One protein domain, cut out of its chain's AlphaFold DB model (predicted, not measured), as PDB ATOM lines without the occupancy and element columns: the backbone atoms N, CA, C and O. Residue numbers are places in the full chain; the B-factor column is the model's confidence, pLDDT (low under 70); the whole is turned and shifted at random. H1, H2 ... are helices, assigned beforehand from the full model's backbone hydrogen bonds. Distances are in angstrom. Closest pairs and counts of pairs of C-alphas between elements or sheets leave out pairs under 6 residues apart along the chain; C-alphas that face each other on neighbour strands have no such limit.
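What this domain is: This is residues 47 to 107 of the 107 residues of an uncharacterized protein of Clostridium sp. SCN 57-10 (UniProt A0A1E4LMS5). What shape appears? An open hook of three separate helices: H1 is the long arm, H2 follows near the bend, and H3 folds back across an empty gap. What makes it up? The printed part has 61 residues, with H1, H2 and H3 in that order, no named strand, class all helix. It is only just extended, close to loose, with a radius of gyration of the C-alphas of 16.2 A and spans of 45 by 32 by 20 A.

Where its parts are: Where is H1? It is residues 47 to 65, 26.9 A long, from C-alpha 47 at (11.620, 47.515, -34.265). What follows? H2 is residues 70 to 79; H3, residues 89 to 101, ends at C-alpha 101 at (24.042, 55.790, -8.510).

How they stand to each other: Do helices touch? H1, H2 and H3 are apart from one another, with no C-alphas within 8 A. Are their backbones bonded? In H1, H2 and H3 every O i to N i+4 pair is within hydrogen-bond range.

The domain as a whole: How large is it? The C-alphas farthest apart, Ala 47 and Gly 82, are 45.2 A apart. Any cut or long link? The printed part has neither. Where is confidence low? Residues 59 to 68, 82 to 86 and 102 to 107 have pLDDT under 70.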
ATOM      1  N   ALA A  47      12.244  48.819 -34.459       70.25
ATOM      2  CA  ALA A  47      11.620  47.515 -34.265       70.25
ATOM      3  C   ALA A  47      12.522  46.581 -33.440       70.25
ATOM      4  O   ALA A  47      12.027  45.852 -32.576       70.25
ATOM      5  N   ALA A  48      13.844  46.661 -33.619       76.69
ATOM      6  CA  ALA A  48      14.807  45.929 -32.802       76.69
ATOM      7  C   ALA A  48      14.764  46.376 -31.329       76.69
ATOM      8  O   ALA A  48      14.758  45.531 -30.428       76.69
ATOM      9  N   LEU A  49      14.671  47.685 -31.071       80.81
ATOM     10  CA  LEU A  49      14.532  48.224 -29.717       80.81
ATOM     11  C   LEU A  49      13.229  47.750 -29.062       80.81
ATOM     12  O   LEU A  49      13.259  47.224 -27.950       80.81
ATOM     13  N   LYS A  50      12.093  47.867 -29.763       79.31
ATOM     14  CA  LYS A  50      10.789  47.403 -29.259       79.31
ATOM     15  C   LYS A  50      10.800  45.912 -28.926       79.31
ATOM     16  O   LYS A  50      10.285  45.528 -27.879       79.31
ATOM     17  N   ASN A  51      11.431  45.086 -29.760       79.50
ATOM     18  CA  ASN A  51      11.566  43.654 -29.494       79.50
ATOM     19  C   ASN A  51      12.429  43.368 -28.261       79.50
ATOM     20  O   ASN A  51      12.040  42.544 -27.435       79.50
ATOM     21  N   LYS A  52      13.558  44.065 -28.090       80.50
ATOM     22  CA  LYS A  52      14.406  43.917 -26.894       80.50
ATOM     23  C   LYS A  52      13.667  44.323 -25.618       80.50
ATOM     24  O   LYS A  52      13.706  43.594 -24.632       80.50
ATOM     25  N   VAL A  53      12.942  45.440 -25.657       82.69
ATOM     26  CA  VAL A  53      12.118  45.906 -24.529       82.69
ATOM     27  C   VAL A  53      11.007  44.900 -24.208       82.69
ATOM     28  O   VAL A  53      10.800  44.564 -23.044       82.69
ATOM     29  N   ALA A  54      10.323  44.376 -25.227       76.56
ATOM     30  CA  ALA A  54       9.273  43.375 -25.048       76.56
ATOM     31  C   ALA A  54       9.807  42.024 -24.539       76.56
ATOM     32  O   ALA A  54       9.121  41.334 -23.789       76.56
ATOM     33  N   ALA A  55      11.020  41.629 -24.929       78.25
ATOM     34  CA  ALA A  55      11.659  40.417 -24.421       78.25
ATOM     35  C   ALA A  55      12.029  40.564 -22.937       78.25
ATOM     36  O   ALA A  55      11.672  39.708 -22.127       78.25
ATOM     37  N   ALA A  56      12.654  41.687 -22.567       74.25
ATOM     38  CA  ALA A  56      13.027  41.974 -21.183       74.25
ATOM     39  C   ALA A  56      11.804  42.088 -20.255       74.25
ATOM     40  O   ALA A  56      11.836  41.612 -19.119       74.25
ATOM     41  N   SER A  57      10.696  42.668 -20.735       75.12
ATOM     42  CA  SER A  57       9.470  42.782 -19.936       75.12
ATOM     43  C   SER A  57       8.808  41.429 -19.665       75.12
ATOM     44  O   SER A  57       8.314  41.208 -18.559       75.12
ATOM     45  N   ARG A  58       8.844  40.494 -20.626       73.25
ATOM     46  CA  ARG A  58       8.336  39.121 -20.444       73.25
ATOM     47  C   ARG A  58       9.159  38.334 -19.433       73.25
ATOM     48  O   ARG A  58       8.587  37.637 -18.601       73.25
ATOM     49  N   GLU A  59      10.482  38.454 -19.487       69.50
ATOM     50  CA  GLU A  59      11.367  37.787 -18.528       69.50
ATOM     51  C   GLU A  59      11.152  38.321 -17.106       69.50
ATOM     52  O   GLU A  59      11.068  37.551 -16.146       69.50
ATOM     53  N   TYR A  60      10.986  39.638 -16.974       65.75
ATOM     54  CA  TYR A  60      10.672  40.276 -15.701       65.75
ATOM     55  C   TYR A  60       9.302  39.846 -15.152       65.75
ATOM     56  O   TYR A  60       9.204  39.470 -13.983       65.75
ATOM     57  N   ALA A  61       8.265  39.814 -15.994       64.50
ATOM     58  CA  ALA A  61       6.936  39.336 -15.607       64.50
ATOM     59  C   ALA A  61       6.966  37.863 -15.158       64.50
ATOM     60  O   ALA A  61       6.466  37.537 -14.083       64.50
ATOM     61  N   ALA A  62       7.652  36.995 -15.908       65.25
ATOM     62  CA  ALA A  62       7.804  35.585 -15.554       65.25
ATOM     63  C   ALA A  62       8.589  35.376 -14.243       65.25
ATOM     64  O   ALA A  62       8.340  34.415 -13.515       65.25
ATOM     65  N   ARG A  63       9.538  36.263 -13.913       61.84
ATOM     66  CA  ARG A  63      10.254  36.246 -12.625       61.84
ATOM     67  C   ARG A  63       9.372  36.675 -11.456       61.84
ATOM     68  O   ARG A  63       9.466  36.069 -10.392       61.84
ATOM     69  N   ILE A  64       8.510  37.671 -11.655       60.84
ATOM     70  CA  ILE A  64       7.536  38.099 -10.639       60.84
ATOM     71  C   ILE A  64       6.534  36.976 -10.357       60.84
ATOM     72  O   ILE A  64       6.284  36.657  -9.195       60.84
ATOM     73  N   GLU A  65       6.012  36.331 -11.400       60.25
ATOM     74  CA  GLU A  65       5.016  35.261 -11.257       60.25
ATOM     75  C   GLU A  65       5.572  34.012 -10.556       60.25
ATOM     76  O   GLU A  65       4.843  33.328  -9.842       60.25
ATOM     77  N   ARG A  66       6.875  33.728 -10.684       61.78
ATOM     78  CA  ARG A  66       7.514  32.558 -10.050       61.78
ATOM     79  C   ARG A  66       7.855  32.740  -8.565       61.78
ATOM     80  O   ARG A  66       8.252  31.768  -7.931       61.78
ATOM     81  N   GLY A  67       7.744  33.949  -8.009       56.88
ATOM     82  CA  GLY A  67       8.346  34.282  -6.708       56.88
ATOM     83  C   GLY A  67       7.388  34.612  -5.563       56.88
ATOM     84  O   GLY A  67       7.850  34.841  -4.440       56.88
ATOM     85  N   VAL A  68       6.076  34.678  -5.805       61.66
ATOM     86  CA  VAL A  68       5.134  35.172  -4.791       61.66
ATOM     87  C   VAL A  68       4.004  34.170  -4.580       61.66
ATOM     88  O   VAL A  68       3.038  34.131  -5.336       61.66
ATOM     89  N   SER A  69       4.121  33.348  -3.532       71.00
ATOM     90  CA  SER A  69       3.012  32.500  -3.091       71.00
ATOM     91  C   SER A  69       1.833  33.374  -2.654       71.00
ATOM     92  O   SER A  69       2.018  34.443  -2.064       71.00
ATOM     93  N   ALA A  70       0.605  32.925  -2.921       73.06
ATOM     94  CA  ALA A  70      -0.605  33.635  -2.498       73.06
ATOM     95  C   ALA A  70      -0.622  33.893  -0.977       73.06
ATOM     96  O   ALA A  70      -1.063  34.948  -0.522       73.06
ATOM     97  N   GLU A  71      -0.044  32.974  -0.202       73.75
ATOM     98  CA  GLU A  71       0.172  33.091   1.244       73.75
ATOM     99  C   GLU A  71       1.065  34.282   1.615       73.75
ATOM    100  O   GLU A  71       0.763  35.019   2.553       73.75
ATOM    101  N   ARG A  72       2.135  34.537   0.846       74.06
ATOM    102  CA  ARG A  72       3.018  35.688   1.067       74.06
ATOM    103  C   ARG A  72       2.292  37.005   0.805       74.06
ATOM    104  O   ARG A  72       2.496  37.959   1.550       74.06
ATOM    105  N   ILE A  73       1.428  37.060  -0.210       76.06
ATOM    106  CA  ILE A  73       0.607  38.249  -0.499       76.06
ATOM    107  C   ILE A  73      -0.379  38.506   0.642       76.06
ATOM    108  O   ILE A  73      -0.511  39.646   1.084       76.06
ATOM    109  N   ALA A  74      -1.046  37.463   1.142       79.50
ATOM    110  CA  ALA A  74      -1.965  37.579   2.271       79.50
ATOM    111  C   ALA A  74      -1.245  38.060   3.544       79.50
ATOM    112  O   ALA A  74      -1.705  38.999   4.190       79.50
ATOM    113  N   ALA A  75      -0.073  37.497   3.851       77.50
ATOM    114  CA  ALA A  75       0.740  37.915   4.992       77.50
ATOM    115  C   ALA A  75       1.230  39.369   4.877       77.50
ATOM    116  O   ALA A  75       1.281  40.084   5.876       77.50
ATOM    117  N   LEU A  76       1.579  39.826   3.667       76.06
ATOM    118  CA  LEU A  76       1.926  41.227   3.433       76.06
ATOM    119  C   LEU A  76       0.702  42.127   3.636       76.06
ATOM    120  O   LEU A  76       0.802  43.104   4.361       76.06
ATOM    121  N   ARG A  77      -0.471  41.783   3.099       78.69
ATOM    122  CA  ARG A  77      -1.684  42.599   3.299       78.69
ATOM    123  C   ARG A  77      -1.999  42.854   4.770       78.69
ATOM    124  O   ARG A  77      -2.302  43.986   5.102       78.69
ATOM    125  N   VAL A  78      -1.854  41.843   5.626       79.50
ATOM    126  CA  VAL A  78      -2.036  41.992   7.081       79.50
ATOM    127  C   VAL A  78      -0.945  42.876   7.701       79.50
ATOM    128  O   VAL A  78      -1.227  43.697   8.564       79.50
ATOM    129  N   LYS A  79       0.315  42.742   7.265       72.31
ATOM    130  CA  LYS A  79       1.433  43.554   7.784       72.31
ATOM    131  C   LYS A  79       1.356  45.036   7.414       72.31
ATOM    132  O   LYS A  79       1.901  45.846   8.149       72.31
ATOM    133  N   TYR A  80       0.742  45.353   6.279       72.38
ATOM    134  CA  TYR A  80       0.575  46.713   5.759       72.38
ATOM    135  C   TYR A  80      -0.887  47.190   5.889       72.38
ATOM    136  O   TYR A  80      -1.330  48.042   5.122       72.38
ATOM    137  N   GLU A  81      -1.666  46.589   6.796       75.62
ATOM    138  CA  GLU A  81      -3.041  47.003   7.074       75.62
ATOM    139  C   GLU A  81      -3.049  48.239   7.989       75.62
ATOM    140  O   GLU A  81      -2.364  48.279   9.011       75.62
ATOM    141  N   GLY A  82      -3.816  49.268   7.609       64.19
ATOM    142  CA  GLY A  82      -3.672  50.615   8.175       64.19
ATOM    143  C   GLY A  82      -2.385  51.289   7.691       64.19
ATOM    144  O   GLY A  82      -1.541  50.651   7.077       64.19
ATOM    145  N   ASP A  83      -2.201  52.582   7.955       64.75
ATOM    146  CA  ASP A  83      -1.033  53.379   7.510       64.75
ATOM    147  C   ASP A  83       0.319  52.929   8.138       64.75
ATOM    148  O   ASP A  83       1.304  53.663   8.189       64.75
ATOM    149  N   ALA A  84       0.370  51.697   8.648       65.88
ATOM    150  CA  ALA A  84       1.525  50.983   9.151       65.88
ATOM    151  C   ALA A  84       2.385  50.483   7.983       65.88
ATOM    152  O   ALA A  84       2.498  49.285   7.720       65.88
ATOM    153  N   CYS A  85       3.018  51.407   7.263       65.62
ATOM    154  CA  CYS A  85       4.123  51.042   6.393       65.62
ATOM    155  C   CYS A  85       5.399  50.943   7.255       65.62
ATOM    156  O   CYS A  85       5.876  51.973   7.728       65.62
ATOM    157  N   PRO A  86       5.980  49.747   7.484       68.69
ATOM    158  CA  PRO A  86       7.235  49.591   8.224       68.69
ATOM    159  C   PRO A  86       8.440  50.235   7.532       68.69
ATOM    160  O   PRO A  86       9.511  50.273   8.124       68.69
ATOM    161  N   VAL A  87       8.280  50.691   6.284       73.75
ATOM    162  CA  VAL A  87       9.335  51.327   5.499       73.75
ATOM    163  C   VAL A  87       9.067  52.823   5.443       73.75
ATOM    164  O   VAL A  87       8.033  53.273   4.941       73.75
ATOM    165  N   SER A  88      10.013  53.598   5.952       79.06
ATOM    166  CA  SER A  88       9.982  55.051   5.890       79.06
ATOM    167  C   SER A  88      10.242  55.550   4.464       79.06
ATOM    168  O   SER A  88      10.954  54.928   3.674       79.06
ATOM    169  N   GLY A  89       9.711  56.728   4.122       77.62
ATOM    170  CA  GLY A  89       9.981  57.353   2.820       77.62
ATOM    171  C   GLY A  89      11.475  57.613   2.565       77.62
ATOM    172  O   GLY A  89      11.905  57.597   1.414       77.62
ATOM    173  N   ALA A  90      12.266  57.792   3.628       80.38
ATOM    174  CA  ALA A  90      13.717  57.943   3.552       80.38
ATOM    175  C   ALA A  90      14.401  56.653   3.069       80.38
ATOM    176  O   ALA A  90      15.208  56.705   2.148       80.38
ATOM    177  N   GLU A  91      14.011  55.491   3.599       81.12
ATOM    178  CA  GLU A  91      14.559  54.193   3.171       81.12
ATOM    179  C   GLU A  91      14.221  53.881   1.708       81.12
ATOM    180  O   GLU A  91      15.041  53.323   0.977       81.12
ATOM    181  N   VAL A  92      13.032  54.285   1.247       79.88
ATOM    182  CA  VAL A  92      12.653  54.161  -0.169       79.88
ATOM    183  C   VAL A  92      13.511  55.076  -1.047       79.88
ATOM    184  O   VAL A  92      13.993  54.640  -2.095       79.88
ATOM    185  N   ALA A  93      13.717  56.328  -0.632       83.12
ATOM    186  CA  ALA A  93      14.551  57.277  -1.363       83.12
ATOM    187  C   ALA A  93      16.007  56.792  -1.453       83.12
ATOM    188  O   ALA A  93      16.577  56.780  -2.545       83.12
ATOM    189  N   ASP A  94      16.567  56.306  -0.347       83.19
ATOM    190  CA  ASP A  94      17.927  55.771  -0.294       83.19
ATOM    191  C   ASP A  94      18.087  54.526  -1.172       83.19
ATOM    192  O   ASP A  94      19.073  54.414  -1.902       83.19
ATOM    193  N   ALA A  95      17.103  53.623  -1.192       82.81
ATOM    194  CA  ALA A  95      17.129  52.456  -2.073       82.81
ATOM    195  C   ALA A  95      17.087  52.841  -3.565       82.81
ATOM    196  O   ALA A  95      17.776  52.229  -4.388       82.81
ATOM    197  N   ILE A  96      16.303  53.863  -3.928       81.75
ATOM    198  CA  ILE A  96      16.245  54.375  -5.306       81.75
ATOM    199  C   ILE A  96      17.584  55.005  -5.690       81.75
ATOM    200  O   ILE A  96      18.124  54.686  -6.751       81.75
ATOM    201  N   LEU A  97      18.135  55.866  -4.832       85.62
ATOM    202  CA  LEU A  97      19.412  56.529  -5.080       85.62
ATOM    203  C   LEU A  97      20.554  55.515  -5.169       85.62
ATOM    204  O   LEU A  97      21.330  55.571  -6.120       85.62
ATOM    205  N   ALA A  98      20.612  54.539  -4.263       83.31
ATOM    206  CA  ALA A  98      21.584  53.454  -4.330       83.31
ATOM    207  C   ALA A  98      21.467  52.694  -5.655       83.31
ATOM    208  O   ALA A  98      22.462  52.477  -6.328       83.31
ATOM    209  N   ARG A  99      20.256  52.364  -6.109       76.88
ATOM    210  CA  ARG A  99      20.075  51.635  -7.372       76.88
ATOM    211  C   ARG A  99      20.470  52.439  -8.616       76.88
ATOM    212  O   ARG A  99      20.907  51.843  -9.598       76.88
ATOM    213  N   VAL A 100      20.279  53.758  -8.600       78.81
ATOM    214  CA  VAL A 100      20.590  54.643  -9.736       78.81
ATOM    215  C   VAL A 100      22.073  55.010  -9.773       78.81
ATOM    216  O   VAL A 100      22.657  55.050 -10.855       78.81
ATOM    217  N   PHE A 101      22.678  55.266  -8.613       77.94
ATOM    218  CA  PHE A 101      24.042  55.790  -8.510       77.94
ATOM    219  C   PHE A 101      25.090  54.735  -8.140       77.94
ATOM    220  O   PHE A 101      26.268  54.945  -8.415       77.94
ATOM    221  N   ASP A 102      24.686  53.599  -7.570       59.75
ATOM    222  CA  ASP A 102      25.569  52.484  -7.225       59.75
ATOM    223  C   ASP A 102      24.871  51.115  -7.409       59.75
ATOM    224  O   ASP A 102      24.458  50.454  -6.445       59.75
ATOM    225  N   PRO A 103      24.744  50.640  -8.661       60.12
ATOM    226  CA  PRO A 103      24.055  49.388  -8.968       60.12
ATOM    227  C   PRO A 103      24.733  48.139  -8.375       60.12
ATOM    228  O   PRO A 103      24.162  47.053  -8.468       60.12
ATOM    229  N   THR A 104      25.919  48.262  -7.766       64.50
ATOM    230  CA  THR A 104      26.646  47.132  -7.162       64.50
ATOM    231  C   THR A 104      26.273  46.853  -5.706       64.50
ATOM    232  O   THR A 104      26.594  45.782  -5.195       64.50
ATOM    233  N   ARG A 105      25.545  47.763  -5.045       53.88
ATOM    234  CA  ARG A 105      25.226  47.679  -3.607       53.88
ATOM    235  C   ARG A 105      23.867  47.038  -3.283       53.88
ATOM    236  O   ARG A 105      23.537  46.863  -2.116       53.88
ATOM    237  N   ALA A 106      23.074  46.691  -4.297       53.31
ATOM    238  CA  ALA A 106      21.765  46.058  -4.133       53.31
ATOM    239  C   ALA A 106      21.882  44.519  -4.144       53.31
ATOM    240  O   ALA A 106      21.466  43.878  -5.112       53.31
ATOM    241  N   VAL A 107      22.465  43.939  -3.091       43.66
ATOM    242  CA  VAL A 107      22.450  42.488  -2.811       43.66
ATOM    243  C   VAL A 107      21.998  42.262  -1.379       43.66
ATOM    244  O   VAL A 107      22.558  42.935  -0.488       43.66
TER     245      VAL A 107